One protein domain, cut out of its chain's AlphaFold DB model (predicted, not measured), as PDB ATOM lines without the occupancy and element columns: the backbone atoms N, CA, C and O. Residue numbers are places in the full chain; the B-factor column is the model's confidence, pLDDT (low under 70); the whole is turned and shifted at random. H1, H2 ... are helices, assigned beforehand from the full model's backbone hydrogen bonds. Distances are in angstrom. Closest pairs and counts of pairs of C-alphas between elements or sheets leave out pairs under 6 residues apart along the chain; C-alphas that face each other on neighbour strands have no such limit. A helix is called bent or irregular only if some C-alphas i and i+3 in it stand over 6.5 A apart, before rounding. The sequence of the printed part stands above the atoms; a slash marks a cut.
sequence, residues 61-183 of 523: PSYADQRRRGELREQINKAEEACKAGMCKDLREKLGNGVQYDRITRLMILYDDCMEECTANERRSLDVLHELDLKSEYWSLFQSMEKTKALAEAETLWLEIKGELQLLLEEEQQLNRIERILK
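AT A GLANCE: This is residues 61 to 183 of the 523 residues of an uncharacterized protein of Trichuris suis (pig whipworm) (UniProt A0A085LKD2). A long helix, H3, is sharply bent into a wide V; H1 crosses near the bend and packs on both arms, while H2 folds back on H3a and H4 on H3b. H5 turns off beyond H4, and its residues 171 to 182 stick out with Lys 183. The printed part has 123 residues with five named helices, H1 to H5 in chain order, and no named strand: all helix, mostly crossed. It is only just loose, close to extended, with a radius of gyration of the C-alphas of 20.1 A and spans of 56 by 38 by 21 A.

HOW THE PARTS SIT: Start at the hub, H3, residues 101 to 145, assigned as one helix by its hydrogen bonds but bent: C-alphas 121 and 124 are 7.6 A apart. Its arms H3a, residues 101 to 121, and H3b, residues 124 to 145, are about perpendicular at 80 degrees. H3a is irregular, with C-alphas 118 and 121 6.7 A apart. H1, residues 63 to 85, touches H3a with residues 76 to 84 alone, closest at the C-alphas of Cys 83 and Cys 118, 6.1 A; it touches residues 125 to 132 of H3b, closest at those of Leu 72 and Ser 125, 6.0 A. H2, residues 89 to 96, forms a helical hairpin with H3a, closest at the C-alphas of Leu 91 and Tyr 111, 5.8 A. H4, residues 151 to 164, forms another with H3b at a shallow tilt of 7 degrees, closest at those of Glu 131 and Glu 164, 7.2 A. H5, residues 166 to 182, touches H3b with residues 167 to 168 alone, about perpendicular at 87 degrees, closest at the C-alphas of Val 128 and Leu 167, 6.9 A. Every O i to N i+4 pair is within hydrogen-bond range in H1, H2, H3b, H4 and H5; in H3a, 15 of 17 are.

IN THESE COORDINATES: Find C-alpha 101 at (172.435, 95.240, 193.179), from which H3a runs 31.5 A; H3b, 31.0 A, ends at C-alpha 145, (137.426, 108.217, 168.720). H1 measures 32.3 A, H5 24.2 A.

THE WHOLE: The C-alphas of Gln 100 and Lys 183 are farthest apart, 64.3 A. The printed part has no cut, and its four links are tight. Look for pLDDT under 70 at 25 residues, among them 98 to 107 and 146 to 152.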
ATOM      1  N   PRO A  61     146.367 120.805 170.801       82.44
ATOM      2  CA  PRO A  61     147.600 121.446 171.223       82.44
ATOM      3  C   PRO A  61     147.812 122.754 170.467       82.44
ATOM      4  O   PRO A  61     147.781 122.797 169.233       82.44
ATOM      5  N   SER A  62     148.029 123.827 171.214       83.19
ATOM      6  CA  SER A  62     148.333 125.145 170.673       83.19
ATOM      7  C   SER A  62     149.836 125.434 170.715       83.19
ATOM      8  O   SER A  62     150.600 124.800 171.447       83.19
ATOM      9  N   TYR A  63     150.274 126.447 169.962       83.38
ATOM     10  CA  TYR A  63     151.645 126.959 170.066       83.38
ATOM     11  C   TYR A  63     151.965 127.446 171.492       83.38
ATOM     12  O   TYR A  63     153.073 127.248 171.985       83.38
ATOM     13  N   ALA A  64     150.980 128.026 172.188       81.44
ATOM     14  CA  ALA A  64     151.122 128.437 173.581       81.44
ATOM     15  C   ALA A  64     151.345 127.238 174.520       81.44
ATOM     16  O   ALA A  64     152.199 127.323 175.400       81.44
ATOM     17  N   ASP A  65     150.655 126.111 174.298       84.50
ATOM     18  CA  ASP A  65     150.858 124.877 175.073       84.50
ATOM     19  C   ASP A  65     152.266 124.305 174.862       84.50
ATOM     20  O   ASP A  65     152.919 123.878 175.810       84.50
ATOM     21  N   GLN A  66     152.759 124.298 173.618       86.06
ATOM     22  CA  GLN A  66     154.116 123.838 173.302       86.06
ATOM     23  C   GLN A  66     155.177 124.734 173.944       86.06
ATOM     24  O   GLN A  66     156.109 124.239 174.574       86.06
ATOM     25  N   ARG A  67     155.006 126.056 173.835       85.75
ATOM     26  CA  ARG A  67     155.899 127.031 174.464       85.75
ATOM     27  C   ARG A  67     155.925 126.862 175.979       85.75
ATOM     28  O   ARG A  67     157.004 126.812 176.554       85.75
ATOM     29  N   ARG A  68     154.754 126.734 176.609       87.12
ATOM     30  CA  ARG A  68     154.641 126.548 178.059       87.12
ATOM     31  C   ARG A  68     155.305 125.254 178.511       87.12
ATOM     32  O   ARG A  68     156.026 125.280 179.495       87.12
ATOM     33  N   ARG A  69     155.129 124.152 177.773       89.19
ATOM     34  CA  ARG A  69     155.862 122.905 178.039       89.19
ATOM     35  C   ARG A  69     157.372 123.106 177.972       89.19
ATOM     36  O   ARG A  69     158.068 122.623 178.854       89.19
ATOM     37  N   GLY A  70     157.869 123.826 176.967       88.50
ATOM     38  CA  GLY A  70     159.290 124.168 176.858       88.50
ATOM     39  C   GLY A  70     159.797 124.981 178.052       88.50
ATOM     40  O   GLY A  70     160.777 124.588 178.670       88.50
ATOM     41  N   GLU A  71     159.090 126.059 178.409       89.31
ATOM     42  CA  GLU A  71     159.435 126.934 179.542       89.31
ATOM     43  C   GLU A  71     159.422 126.166 180.880       89.31
ATOM     44  O   GLU A  71     160.368 126.275 181.656       89.31
ATOM     45  N   LEU A  72     158.402 125.331 181.123       89.00
ATOM     46  CA  LEU A  72     158.307 124.504 182.332       89.00
ATOM     47  C   LEU A  72     159.406 123.438 182.382       89.00
ATOM     48  O   LEU A  72     160.039 123.273 183.417       89.00
ATOM     49  N   ARG A  73     159.671 122.740 181.268       88.62
ATOM     50  CA  ARG A  73     160.757 121.750 181.194       88.62
ATOM     51  C   ARG A  73     162.116 122.396 181.413       88.62
ATOM     52  O   ARG A  73     162.928 121.832 182.128       88.62
ATOM     53  N   GLU A  74     162.373 123.567 180.838       89.38
ATOM     54  CA  GLU A  74     163.620 124.301 181.069       89.38
ATOM     55  C   GLU A  74     163.762 124.708 182.540       89.38
ATOM     56  O   GLU A  74     164.826 124.521 183.126       89.38
ATOM     57  N   GLN A  75     162.688 125.213 183.152       85.88
ATOM     58  CA  GLN A  75     162.673 125.590 184.561       85.88
ATOM     59  C   GLN A  75     162.930 124.386 185.482       85.88
ATOM     60  O   GLN A  75     163.812 124.455 186.340       85.88
ATOM     61  N   ILE A  76     162.229 123.272 185.253       85.06
ATOM     62  CA  ILE A  76     162.412 122.015 185.988       85.06
ATOM     63  C   ILE A  76     163.830 121.481 185.777       85.06
ATOM     64  O   ILE A  76     164.533 121.239 186.751       85.06
ATOM     65  N   ASN A  77     164.305 121.393 184.531       86.19
ATOM     66  CA  ASN A  77     165.657 120.924 184.218       86.19
ATOM     67  C   ASN A  77     166.724 121.799 184.876       86.19
ATOM     68  O   ASN A  77     167.716 121.289 185.380       86.19
ATOM     69  N   LYS A  78     166.540 123.121 184.899       86.06
ATOM     70  CA  LYS A  78     167.474 124.034 185.562       86.06
ATOM     71  C   LYS A  78     167.505 123.797 187.072       86.06
ATOM     72  O   LYS A  78     168.587 123.824 187.657       86.06
ATOM     73  N   ALA A  79     166.349 123.557 187.691       81.94
ATOM     74  CA  ALA A  79     166.260 123.205 189.104       81.94
ATOM     75  C   ALA A  79     166.908 121.836 189.388       81.94
ATOM     76  O   ALA A  79     167.696 121.710 190.325       81.94
ATOM     77  N   GLU A  80     166.647 120.837 188.543       83.75
ATOM     78  CA  GLU A  80     167.242 119.505 188.635       83.75
ATOM     79  C   GLU A  80     168.757 119.520 188.439       83.75
ATOM     80  O   GLU A  80     169.474 118.910 189.222       83.75
ATOM     81  N   GLU A  81     169.282 120.207 187.424       85.31
ATOM     82  CA  GLU A  81     170.725 120.252 187.176       85.31
ATOM     83  C   GLU A  81     171.456 121.045 188.261       85.31
ATOM     84  O   GLU A  81     172.513 120.613 188.716       85.31
ATOM     85  N   ALA A  82     170.874 122.143 188.757       82.62
ATOM     86  CA  ALA A  82     171.412 122.837 189.928       82.62
ATOM     87  C   ALA A  82     171.475 121.910 191.155       82.62
ATOM     88  O   ALA A  82     172.423 121.967 191.938       82.62
ATOM     89  N   CYS A  83     170.494 121.020 191.299       81.75
ATOM     90  CA  CYS A  83     170.441 120.037 192.370       81.75
ATOM     91  C   CYS A  83     171.459 118.898 192.198       81.75
ATOM     92  O   CYS A  83     172.219 118.601 193.126       81.75
ATOM     93  N   LYS A  84     171.530 118.309 190.998       81.81
ATOM     94  CA  LYS A  84     172.494 117.262 190.627       81.81
ATOM     95  C   LYS A  84     173.936 117.755 190.726       81.81
ATOM     96  O   LYS A  84     174.811 116.971 191.064       81.81
ATOM     97  N   ALA A  85     174.191 119.026 190.416       81.00
ATOM     98  CA  ALA A  85     175.512 119.643 190.537       81.00
ATOM     99  C   ALA A  85     175.833 120.118 191.965       81.00
ATOM    100  O   ALA A  85     177.000 120.336 192.287       81.00
ATOM    101  N   GLY A  86     174.808 120.291 192.802       81.00
ATOM    102  CA  GLY A  86     174.917 120.741 194.185       81.00
ATOM    103  C   GLY A  86     174.708 119.601 195.178       81.00
ATOM    104  O   GLY A  86     175.580 118.761 195.383       81.00
ATOM    105  N   MET A  87     173.545 119.588 195.829       72.56
ATOM    106  CA  MET A  87     173.271 118.745 197.000       72.56
ATOM    107  C   MET A  87     173.222 117.231 196.724       72.56
ATOM    108  O   MET A  87     173.595 116.444 197.600       72.56
ATOM    109  N   CYS A  88     172.833 116.804 195.516       81.56
ATOM    110  CA  CYS A  88     172.734 115.377 195.168       81.56
ATOM    111  C   CYS A  88     173.945 114.846 194.384       81.56
ATOM    112  O   CYS A  88     173.926 113.698 193.934       81.56
ATOM    113  N   LYS A  89     175.001 115.655 194.224       83.31
ATOM    114  CA  LYS A  89     176.173 115.322 193.404       83.31
ATOM    115  C   LYS A  89     176.835 114.009 193.821       83.31
ATOM    116  O   LYS A  89     176.996 113.116 192.993       83.31
ATOM    117  N   ASP A  90     177.150 113.862 195.106       76.88
ATOM    118  CA  ASP A  90     177.900 112.696 195.592       76.88
ATOM    119  C   ASP A  90     177.101 111.390 195.445       76.88
ATOM    120  O   ASP A  90     177.667 110.335 195.167       76.88
ATOM    121  N   LEU A  91     175.771 111.457 195.596       76.44
ATOM    122  CA  LEU A  91     174.872 110.315 195.398       76.44
ATOM    123  C   LEU A  91     174.826 109.904 193.919       76.44
ATOM    124  O   LEU A  91     174.949 108.718 193.607       76.44
ATOM    125  N   ARG A  92     174.729 110.883 193.009       80.44
ATOM    126  CA  ARG A  92     174.754 110.661 191.554       80.44
ATOM    127  C   ARG A  92     176.051 109.991 191.104       80.44
ATOM    128  O   ARG A  92     176.010 109.035 190.331       80.44
ATOM    129  N   GLU A  93     177.194 110.490 191.572       80.00
ATOM    130  CA  GLU A  93     178.512 109.965 191.192       80.00
ATOM    131  C   GLU A  93     178.699 108.510 191.652       80.00
ATOM    132  O   GLU A  93     179.250 107.702 190.907       80.00
ATOM    133  N   LYS A  94     178.169 108.125 192.823       72.44
ATOM    134  CA  LYS A  94     178.251 106.727 193.292       72.44
ATOM    135  C   LYS A  94     177.301 105.772 192.585       72.44
ATOM    136  O   LYS A  94     177.680 104.624 192.372       72.44
ATOM    137  N   LEU A  95     176.120 106.230 192.175       71.44
ATOM    138  CA  LEU A  95     175.214 105.453 191.320       71.44
ATOM    139  C   LEU A  95     175.839 105.145 189.952       71.44
ATOM    140  O   LEU A  95     175.720 104.025 189.460       71.44
ATOM    141  N   GLY A  96     176.538 106.117 189.357       65.44
ATOM    142  CA  GLY A  96     177.165 105.974 188.040       65.44
ATOM    143  C   GLY A  96     178.341 104.993 187.989       65.44
ATOM    144  O   GLY A  96     178.627 104.446 186.927       65.44
ATOM    145  N   ASN A  97     178.991 104.727 189.124       71.44
ATOM    146  CA  ASN A  97     180.200 103.902 189.188       71.44
ATOM    147  C   ASN A  97     179.940 102.387 189.292       71.44
ATOM    148  O   ASN A  97     180.899 101.633 189.411       71.44
ATOM    149  N   GLY A  98     178.680 101.938 189.207       57.38
ATOM    150  CA  GLY A  98     178.317 100.516 189.139       57.38
ATOM    151  C   GLY A  98     178.643  99.749 190.423       57.38
ATOM    152  O   GLY A  98     179.751  99.258 190.613       57.38
ATOM    153  N   VAL A  99     177.654  99.613 191.307       62.06
ATOM    154  CA  VAL A  99     177.790  98.902 192.590       62.06
ATOM    155  C   VAL A  99     176.938  97.630 192.626       62.06
ATOM    156  O   VAL A  99     176.170  97.373 191.704       62.06
ATOM    157  N   GLN A 100     177.079  96.782 193.651       58.62
ATOM    158  CA  GLN A 100     176.247  95.573 193.769       58.62
ATOM    159  C   GLN A 100     174.741  95.912 193.832       58.62
ATOM    160  O   GLN A 100     174.363  96.990 194.284       58.62
ATOM    161  N   TYR A 101     173.874  94.996 193.390       53.53
ATOM    162  CA  TYR A 101     172.435  95.240 193.179       53.53
ATOM    163  C   TYR A 101     171.694  95.799 194.414       53.53
ATOM    164  O   TYR A 101     170.969  96.794 194.314       53.53
ATOM    165  N   ASP A 102     171.937  95.238 195.600       57.00
ATOM    166  CA  ASP A 102     171.308  95.706 196.849       57.00
ATOM    167  C   ASP A 102     171.797  97.108 197.253       57.00
ATOM    168  O   ASP A 102     171.033  97.950 197.736       57.00
ATOM    169  N   ARG A 103     173.065  97.402 196.951       60.78
ATOM    170  CA  ARG A 103     173.714  98.698 197.166       60.78
ATOM    171  C   ARG A 103     173.212  99.769 196.197       60.78
ATOM    172  O   ARG A 103     173.033 100.916 196.604       60.78
ATOM    173  N   ILE A 104     172.926  99.396 194.950       65.00
ATOM    174  CA  ILE A 104     172.275 100.271 193.966       65.00
ATOM    175  C   ILE A 104     170.872 100.646 194.443       65.00
ATOM    176  O   ILE A 104     170.535 101.824 194.441       65.00
ATOM    177  N   THR A 105     170.082  99.682 194.919       64.81
ATOM    178  CA  THR A 105     168.689  99.922 195.335       64.81
ATOM    179  C   THR A 105     168.599 100.954 196.468       64.81
ATOM    180  O   THR A 105     167.784 101.873 196.414       64.81
ATOM    181  N   ARG A 106     169.479 100.870 197.474       67.38
ATOM    182  CA  ARG A 106     169.518 101.836 198.591       67.38
ATOM    183  C   ARG A 106     170.032 103.215 198.171       67.38
ATOM    184  O   ARG A 106     169.503 104.229 198.623       67.38
ATOM    185  N   LEU A 107     171.044 103.265 197.300       69.25
ATOM    186  CA  LEU A 107     171.551 104.525 196.749       69.25
ATOM    187  C   LEU A 107     170.518 105.214 195.851       69.25
ATOM    188  O   LEU A 107     170.432 106.438 195.889       69.25
ATOM    189  N   MET A 108     169.724 104.447 195.096       72.44
ATOM    190  CA  MET A 108     168.606 104.971 194.306       72.44
ATOM    191  C   MET A 108     167.574 105.644 195.204       72.44
ATOM    192  O   MET A 108     167.274 106.803 194.970       72.44
ATOM    193  N   ILE A 109     167.130 104.994 196.286       71.25
ATOM    194  CA  ILE A 109     166.158 105.587 197.225       71.25
ATOM    195  C   ILE A 109     166.672 106.920 197.794       71.25
ATOM    196  O   ILE A 109     165.954 107.911 197.796       71.25
ATOM    197  N   LEU A 110     167.933 106.976 198.236       71.44
ATOM    198  CA  LEU A 110     168.512 108.208 198.791       71.44
ATOM    199  C   LEU A 110     168.705 109.307 197.741       71.44
ATOM    200  O   LEU A 110     168.614 110.495 198.057       71.44
ATOM    201  N   TYR A 111     169.017 108.922 196.507       76.69
ATOM    202  CA  TYR A 111     169.115 109.853 195.393       76.69
ATOM    203  C   TYR A 111     167.739 110.387 194.989       76.69
ATOM    204  O   TYR A 111     167.604 111.595 194.803       76.69
ATOM    205  N   ASP A 112     166.725 109.528 194.929       75.44
ATOM    206  CA  ASP A 112     165.345 109.893 194.618       75.44
ATOM    207  C   ASP A 112     164.775 110.822 195.700       75.44
ATOM    208  O   ASP A 112     164.271 111.891 195.361       75.44
ATOM    209  N   ASP A 113     164.986 110.514 196.986       72.62
ATOM    210  CA  ASP A 113     164.633 111.391 198.115       72.62
ATOM    211  C   ASP A 113     165.298 112.778 197.992       72.62
ATOM    212  O   ASP A 113     164.684 113.814 198.262       72.62
ATOM    213  N   CYS A 114     166.569 112.815 197.576       75.06
ATOM    214  CA  CYS A 114     167.324 114.053 197.372       75.06
ATOM    215  C   CYS A 114     166.792 114.858 196.169       75.06
ATOM    216  O   CYS A 114     166.694 116.086 196.226       75.06
ATOM    217  N   MET A 115     166.416 114.179 195.083       77.75
ATOM    218  CA  MET A 115     165.862 114.795 193.875       77.75
ATOM    219  C   MET A 115     164.429 115.301 194.079       77.75
ATOM    220  O   MET A 115     164.096 116.383 193.586       77.75
ATOM    221  N   GLU A 116     163.599 114.578 194.834       71.44
ATOM    222  CA  GLU A 116     162.239 114.990 195.199       71.44
ATOM    223  C   GLU A 116     162.257 116.306 196.000       71.44
ATOM    224  O   GLU A 116     161.456 117.213 195.766       71.44
ATOM    225  N   GLU A 117     163.251 116.478 196.878       65.94
ATOM    226  CA  GLU A 117     163.460 117.714 197.639       65.94
ATOM    227  C   GLU A 117     163.750 118.932 196.736       65.94
ATOM    228  O   GLU A 117     163.340 120.063 197.026       65.94
ATOM    229  N   CYS A 118     164.429 118.707 195.615       68.56
ATOM    230  CA  CYS A 118     164.802 119.751 194.669       68.56
ATOM    231  C   CYS A 118     163.671 120.143 193.722       68.56
ATOM    232  O   CYS A 118     163.496 121.330 193.427       68.56
ATOM    233  N   THR A 119     162.881 119.169 193.277       65.62
ATOM    234  CA  THR A 119     161.746 119.397 192.377       65.62
ATOM    235  C   THR A 119     160.491 119.865 193.117       65.62
ATOM    236  O   THR A 119     159.576 120.395 192.493       65.62
ATOM    237  N   ALA A 120     160.467 119.811 194.454       65.81
ATOM    238  CA  ALA A 120     159.358 120.305 195.272       65.81
ATOM    239  C   ALA A 120     159.023 121.801 195.066       65.81
ATOM    240  O   ALA A 120     157.859 122.183 195.168       65.81
ATOM    241  N   ASN A 121     160.005 122.664 194.757       63.50
ATOM    242  CA  ASN A 121     159.746 124.072 194.380       63.50
ATOM    243  C   ASN A 121     158.987 124.195 193.054       63.50
ATOM    244  O   ASN A 121     158.254 125.153 192.829       63.50
ATOM    245  N   GLU A 122     159.164 123.199 192.197       74.12
ATOM    246  CA  GLU A 122     158.565 123.103 190.880       74.12
ATOM    247  C   GLU A 122     157.321 122.217 190.897       74.12
ATOM    248  O   GLU A 122     156.810 121.885 189.839       74.12
ATOM    249  N   ARG A 123     156.769 121.856 192.067       70.00
ATOM    250  CA  ARG A 123     155.592 120.975 192.152       70.00
ATOM    251  C   ARG A 123     154.404 121.523 191.366       70.00
ATOM    252  O   ARG A 123     153.779 120.797 190.611       70.00
ATOM    253  N   ARG A 124     154.161 122.834 191.444       71.81
ATOM    254  CA  ARG A 124     153.137 123.499 190.624       71.81
ATOM    255  C   ARG A 124     153.473 123.457 189.128       71.81
ATOM    256  O   ARG A 124     152.574 123.297 188.307       71.81
ATOM    257  N   SER A 125     154.746 123.616 188.773       81.31
ATOM    258  CA  SER A 125     155.234 123.516 187.393       81.31
ATOM    259  C   SER A 125     155.084 122.093 186.849       81.31
ATOM    260  O   SER A 125     154.680 121.923 185.702       81.31
ATOM    261  N   LEU A 126     155.345 121.086 187.685       79.06
ATOM    262  CA  LEU A 126     155.168 119.663 187.419       79.06
ATOM    263  C   LEU A 126     153.692 119.303 187.262       79.06
ATOM    264  O   LEU A 126     153.356 118.654 186.281       79.06
ATOM    265  N   ASP A 127     152.811 119.777 188.148       81.12
ATOM    266  CA  ASP A 127     151.361 119.562 188.046       81.12
ATOM    267  C   ASP A 127     150.822 120.108 186.710       81.12
ATOM    268  O   ASP A 127     150.105 119.425 185.980       81.12
ATOM    269  N   VAL A 128     151.220 121.332 186.339       85.56
ATOM    270  CA  VAL A 128     150.816 121.944 185.063       85.56
ATOM    271  C   VAL A 128     151.437 121.215 183.869       85.56
ATOM    272  O   VAL A 128     150.771 121.041 182.850       85.56
ATOM    273  N   LEU A 129     152.704 120.802 183.960       88.06
ATOM    274  CA  LEU A 129     153.370 120.038 182.904       88.06
ATOM    275  C   LEU A 129     152.680 118.685 182.690       88.06
ATOM    276  O   LEU A 129     152.414 118.323 181.546       88.06
ATOM    277  N   HIS A 130     152.330 117.997 183.776       86.12
ATOM    278  CA  HIS A 130     151.592 116.742 183.758       86.12
ATOM    279  C   HIS A 130     150.230 116.906 183.076       86.12
ATOM    280  O   HIS A 130     149.935 116.175 182.133       86.12
ATOM    281  N   GLU A 131     149.442 117.921 183.451       89.12
ATOM    282  CA  GLU A 131     148.173 118.199 182.769       89.12
ATOM    283  C   GLU A 131     148.369 118.558 181.279       89.12
ATOM    284  O   GLU A 131     147.552 118.186 180.439       89.12
ATOM    285  N   LEU A 132     149.446 119.257 180.896       88.94
ATOM    286  CA  LEU A 132     149.733 119.577 179.485       88.94
ATOM    287  C   LEU A 132     150.110 118.341 178.655       88.94
ATOM    288  O   LEU A 132     149.794 118.277 177.456       88.94
ATOM    289  N   ASP A 133     150.792 117.382 179.274       87.69
ATOM    290  CA  ASP A 133     151.140 116.111 178.649       87.69
ATOM    291  C   ASP A 133     149.887 115.221 178.534       87.69
ATOM    292  O   ASP A 133     149.537 114.838 177.412       87.69
ATOM    293  N   LEU A 134     149.095 115.072 179.606       87.81
ATOM    294  CA  LEU A 134     147.782 114.407 179.573       87.81
ATOM    295  C   LEU A 134     146.836 115.030 178.535       87.81
ATOM    296  O   LEU A 134     146.164 114.326 177.787       87.81
ATOM    297  N   LYS A 135     146.802 116.361 178.413       89.25
ATOM    298  CA  LYS A 135     146.032 117.065 177.374       89.25
ATOM    299  C   LYS A 135     146.398 116.593 175.964       89.25
ATOM    300  O   LYS A 135     145.517 116.448 175.115       89.25
ATOM    301  N   SER A 136     147.684 116.353 175.706       86.81
ATOM    302  CA  SER A 136     148.170 115.866 174.409       86.81
ATOM    303  C   SER A 136     147.791 114.396 174.169       86.81
ATOM    304  O   SER A 136     147.450 114.024 173.041       86.81
ATOM    305  N   GLU A 137     147.797 113.577 175.221       88.31
ATOM    306  CA  GLU A 137     147.333 112.185 175.183       88.31
ATOM    307  C   GLU A 137     145.830 112.113 174.899       88.31
ATOM    308  O   GLU A 137     145.408 111.471 173.934       88.31
ATOM    309  N   TYR A 138     145.026 112.875 175.645       86.75
ATOM    310  CA  TYR A 138     143.585 112.981 175.431       86.75
ATOM    311  C   TYR A 138     143.236 113.507 174.039       86.75
ATOM    312  O   TYR A 138     142.246 113.070 173.453       86.75
ATOM    313  N   TRP A 139     144.034 114.419 173.470       89.25
ATOM    314  CA  TRP A 139     143.846 114.856 172.085       89.25
ATOM    315  C   TRP A 139     144.032 113.703 171.094       89.25
ATOM    316  O   TRP A 139     143.204 113.518 170.204       89.25
ATOM    317  N   SER A 140     145.081 112.900 171.274       86.06
ATOM    318  CA  SER A 140     145.351 111.729 170.428       86.06
ATOM    319  C   SER A 140     144.236 110.686 170.548       86.06
ATOM    320  O   SER A 140     143.744 110.176 169.537       86.06
ATOM    321  N   LEU A 141     143.770 110.434 171.776       83.50
ATOM    322  CA  LEU A 141     142.630 109.561 172.048       83.50
ATOM    323  C   LEU A 141     141.363 110.079 171.355       83.50
ATOM    324  O   LEU A 141     140.727 109.340 170.603       83.50
ATOM    325  N   PHE A 142     141.050 111.369 171.504       82.50
ATOM    326  CA  PHE A 142     139.916 112.003 170.837       82.50
ATOM    327  C   PHE A 142     139.993 111.877 169.305       82.50
ATOM    328  O   PHE A 142     138.995 111.543 168.670       82.50
ATOM    329  N   GLN A 143     141.171 112.064 168.699       81.88
ATOM    330  CA  GLN A 143     141.362 111.894 167.252       81.88
ATOM    331  C   GLN A 143     141.120 110.454 166.773       81.88
ATOM    332  O   GLN A 143     140.709 110.246 165.628       81.88
ATOM    333  N   SER A 144     141.375 109.454 167.621       76.88
ATOM    334  CA  SER A 144     141.032 108.061 167.320       76.88
ATOM    335  C   SER A 144     139.525 107.795 167.451       76.88
ATOM    336  O   SER A 144     138.950 107.153 166.575       76.88
ATOM    337  N   MET A 145     138.865 108.374 168.459       71.94
ATOM    338  CA  MET A 145     137.426 108.217 168.720       71.94
ATOM    339  C   MET A 145     136.521 108.997 167.760       71.94
ATOM    340  O   MET A 145     135.427 108.550 167.419       71.94
ATOM    341  N   GLU A 146     136.953 110.160 167.267       66.19
ATOM    342  CA  GLU A 146     136.193 110.923 166.266       66.19
ATOM    343  C   GLU A 146     135.927 110.077 165.004       66.19
ATOM    344  O   GLU A 146     134.898 110.234 164.342       66.19
ATOM    345  N   LYS A 147     136.807 109.104 164.716       63.22
ATOM    346  CA  LYS A 147     136.649 108.141 163.618       63.22
ATOM    347  C   LYS A 147     135.562 107.094 163.889       63.22
ATOM    348  O   LYS A 147     134.942 106.634 162.934       63.22
ATOM    349  N   THR A 148     135.303 106.744 165.152       64.69
ATOM    350  CA  THR A 148     134.303 105.737 165.562       64.69
ATOM    351  C   THR A 148     132.928 106.341 165.896       64.69
ATOM    352  O   THR A 148     131.938 105.615 165.918       64.69
ATOM    353  N   LYS A 149     132.829 107.672 166.065       60.53
ATOM    354  CA  LYS A 149     131.582 108.463 166.238       60.53
ATOM    355  C   LYS A 149     130.667 108.038 167.404       60.53
ATOM    356  O   LYS A 149     129.467 108.326 167.378       60.53
ATOM    357  N   ALA A 150     131.199 107.420 168.454       68.00
ATOM    358  CA  ALA A 150     130.412 107.058 169.629       68.00
ATOM    359  C   ALA A 150     130.210 108.261 170.573       68.00
ATOM    360  O   ALA A 150     131.093 108.658 171.332       68.00
ATOM    361  N   LEU A 151     129.014 108.857 170.535       64.25
ATOM    362  CA  LEU A 151     128.659 110.024 171.351       64.25
ATOM    363  C   LEU A 151     128.761 109.763 172.865       64.25
ATOM    364  O   LEU A 151     129.287 110.598 173.594       64.25
ATOM    365  N   ALA A 152     128.273 108.615 173.336       66.69
ATOM    366  CA  ALA A 152     128.284 108.281 174.763       66.69
ATOM    367  C   ALA A 152     129.715 108.135 175.313       66.69
ATOM    368  O   ALA A 152     130.002 108.534 176.444       66.69
ATOM    369  N   GLU A 153     130.631 107.618 174.492       71.31
ATOM    370  CA  GLU A 153     132.049 107.517 174.834       71.31
ATOM    371  C   GLU A 153     132.691 108.907 174.896       71.31
ATOM    372  O   GLU A 153     133.416 109.204 175.841       71.31
ATOM    373  N   ALA A 154     132.364 109.801 173.954       70.06
ATOM    374  CA  ALA A 154     132.840 111.184 173.984       70.06
ATOM    375  C   ALA A 154     132.316 111.952 175.212       70.06
ATOM    376  O   ALA A 154     133.057 112.705 175.835       70.06
ATOM    377  N   GLU A 155     131.056 111.768 175.608       69.94
ATOM    378  CA  GLU A 155     130.524 112.397 176.823       69.94
ATOM    379  C   GLU A 155     131.234 111.899 178.085       69.94
ATOM    380  O   GLU A 155     131.603 112.708 178.936       69.94
ATOM    381  N   THR A 156     131.479 110.590 178.177       74.94
ATOM    382  CA  THR A 156     132.211 109.980 179.298       74.94
ATOM    383  C   THR A 156     133.647 110.490 179.359       74.94
ATOM    384  O   THR A 156     134.091 110.958 180.408       74.94
ATOM    385  N   LEU A 157     134.338 110.512 178.218       77.50
ATOM    386  CA  LEU A 157     135.699 111.028 178.115       77.50
ATOM    387  C   LEU A 157     135.779 112.513 178.501       77.50
ATOM    388  O   LEU A 157     136.727 112.943 179.152       77.50
ATOM    389  N   TRP A 158     134.772 113.320 178.149       78.81
ATOM    390  CA  TRP A 158     134.755 114.742 178.508       78.81
ATOM    391  C   TRP A 158     134.639 114.944 180.015       78.81
ATOM    392  O   TRP A 158     135.240 115.862 180.574       78.81
ATOM    393  N   LEU A 159     133.855 114.097 180.683       72.81
ATOM    394  CA  LEU A 159     133.742 114.113 182.136       72.81
ATOM    395  C   LEU A 159     135.067 113.739 182.801       72.81
ATOM    396  O   LEU A 159     135.432 114.383 183.785       72.81
ATOM    397  N   GLU A 160     135.780 112.751 182.267       78.38
ATOM    398  CA  GLU A 160     137.112 112.359 182.733       78.38
ATOM    399  C   GLU A 160     138.114 113.511 182.587       78.38
ATOM    400  O   GLU A 160     138.688 113.949 183.581       78.38
ATOM    401  N   ILE A 161     138.199 114.109 181.396       80.38
ATOM    402  CA  ILE A 161     139.065 115.261 181.102       80.38
ATOM    403  C   ILE A 161     138.839 116.423 182.063       80.38
ATOM    404  O   ILE A 161     139.797 117.024 182.536       80.38
ATOM    405  N   LYS A 162     137.584 116.759 182.376       75.19
ATOM    406  CA  LYS A 162     137.290 117.827 183.345       75.19
ATOM    407  C   LYS A 162     137.814 117.523 184.746       75.19
ATOM    408  O   LYS A 162     138.044 118.448 185.517       75.19
ATOM    409  N   GLY A 163     137.933 116.241 185.079       69.50
ATOM    410  CA  GLY A 163     138.489 115.776 186.338       69.50
ATOM    411  C   GLY A 163     140.014 115.791 186.368       69.50
ATOM    412  O   GLY A 163     140.561 116.180 187.391       69.50
ATOM    413  N   GLU A 164     140.668 115.369 185.284       78.75
ATOM    414  CA  GLU A 164     142.130 115.211 185.231       78.75
ATOM    415  C   GLU A 164     142.866 116.491 184.798       78.75
ATOM    416  O   GLU A 164     143.989 116.726 185.221       78.75
ATOM    417  N   LEU A 165     142.238 117.352 183.988       84.69
ATOM    418  CA  LEU A 165     142.840 118.586 183.456       84.69
ATOM    419  C   LEU A 165     142.326 119.843 184.165       84.69
ATOM    420  O   LEU A 165     142.014 120.849 183.521       84.69
ATOM    421  N   GLN A 166     142.141 119.768 185.482       80.81
ATOM    422  CA  GLN A 166     141.419 120.789 186.231       80.81
ATOM    423  C   GLN A 166     142.125 122.152 186.220       80.81
ATOM    424  O   GLN A 166     141.450 123.169 186.031       80.81
ATOM    425  N   LEU A 167     143.449 122.209 186.407       81.69
ATOM    426  CA  LEU A 167     144.192 123.474 186.412       81.69
ATOM    427  C   LEU A 167     144.078 124.168 185.053       81.69
ATOM    428  O   LEU A 167     143.746 125.356 184.986       81.69
ATOM    429  N   LEU A 168     144.279 123.421 183.966       85.31
ATOM    430  CA  LEU A 168     144.164 123.944 182.607       85.31
ATOM    431  C   LEU A 168     142.730 124.371 182.274       85.31
ATOM    432  O   LEU A 168     142.530 125.392 181.610       85.31
ATOM    433  N   LEU A 169     141.720 123.630 182.744       83.69
ATOM    434  CA  LEU A 169     140.315 123.985 182.536       83.69
ATOM    435  C   LEU A 169     139.959 125.289 183.260       83.69
ATOM    436  O   LEU A 169     139.266 126.138 182.699       83.69
ATOM    437  N   GLU A 170     140.425 125.464 184.498       81.69
ATOM    438  CA  GLU A 170     140.186 126.673 185.288       81.69
ATOM    439  C   GLU A 170     140.853 127.901 184.666       81.69
ATOM    440  O   GLU A 170     140.230 128.964 184.574       81.69
ATOM    441  N   GLU A 171     142.090 127.761 184.191       86.81
ATOM    442  CA  GLU A 171     142.777 128.820 183.456       86.81
ATOM    443  C   GLU A 171     142.024 129.180 182.174       86.81
ATOM    444  O   GLU A 171     141.728 130.353 181.943       86.81
ATOM    445  N   GLU A 172     141.627 128.193 181.372       84.56
ATOM    446  CA  GLU A 172     140.887 128.432 180.132       84.56
ATOM    447  C   GLU A 172     139.519 129.083 180.399       84.56
ATOM    448  O   GLU A 172     139.095 129.991 179.680       84.56
ATOM    449  N   GLN A 173     138.823 128.696 181.472       84.50
ATOM    450  CA  GLN A 173     137.592 129.360 181.909       84.50
ATOM    451  C   GLN A 173     137.838 130.831 182.270       84.50
ATOM    452  O   GLN A 173     137.055 131.699 181.866       84.50
ATOM    453  N   GLN A 174     138.927 131.138 182.982       88.69
ATOM    454  CA  GLN A 174     139.303 132.519 183.291       88.69
ATOM    455  C   GLN A 174     139.634 133.309 182.022       88.69
ATOM    456  O   GLN A 174     139.128 134.419 181.849       88.69
ATOM    457  N   LEU A 175     140.413 132.740 181.103       88.69
ATOM    458  CA  LEU A 175     140.746 133.376 179.828       88.69
ATOM    459  C   LEU A 175     139.496 133.646 178.987       88.69
ATOM    460  O   LEU A 175     139.364 134.726 178.409       88.69
ATOM    461  N   ASN A 176     138.547 132.711 178.957       87.31
ATOM    462  CA  ASN A 176     137.272 132.883 178.266       87.31
ATOM    463  C   ASN A 176     136.390 133.952 178.918       87.31
ATOM    464  O   ASN A 176     135.738 134.720 178.208       87.31
ATOM    465  N   ARG A 177     136.389 134.058 180.252       89.81
ATOM    466  CA  ARG A 177     135.722 135.161 180.959       89.81
ATOM    467  C   ARG A 177     136.323 136.507 180.561       89.81
ATOM    468  O   ARG A 177     135.578 137.424 180.220       89.81
ATOM    469  N   ILE A 178     137.650 136.621 180.585       91.19
ATOM    470  CA  ILE A 178     138.354 137.858 180.226       91.19
ATOM    471  C   ILE A 178     138.074 138.219 178.766       91.19
ATOM    472  O   ILE A 178     137.777 139.373 178.465       91.19
ATOM    473  N   GLU A 179     138.075 137.234 177.865       89.62
ATOM    474  CA  GLU A 179     137.694 137.439 176.469       89.62
ATOM    475  C   GLU A 179     136.264 137.977 176.345       89.62
ATOM    476  O   GLU A 179     136.063 138.963 175.645       89.62
ATOM    477  N   ARG A 180     135.273 137.423 177.057       86.75
ATOM    478  CA  ARG A 180     133.895 137.959 177.043       86.75
ATOM    479  C   ARG A 180     133.816 139.405 177.554       86.75
ATOM    480  O   ARG A 180     132.990 140.177 177.067       86.75
ATOM    481  N   ILE A 181     134.669 139.778 178.509       89.06
ATOM    482  CA  ILE A 181     134.727 141.144 179.049       89.06
ATOM    483  C   ILE A 181     135.374 142.108 178.055       89.06
ATOM    484  O   ILE A 181     134.827 143.185 177.840       89.06
ATOM    485  N   LEU A 182     136.509 141.739 177.457       90.81
ATOM    486  CA  LEU A 182     137.325 142.641 176.639       90.81
ATOM    487  C   LEU A 182     136.905 142.673 175.172       90.81
ATOM    488  O   LEU A 182     136.939 143.731 174.550       90.81
ATOM    489  N   LYS A 183     136.482 141.542 174.608       87.50
ATOM    490  CA  LYS A 183     136.122 141.446 173.194       87.50
ATOM    491  C   LYS A 183     134.910 142.316 172.908       87.50
ATOM    492  O   LYS A 183     133.843 142.134 173.496       87.50
TER     493      LYS A 183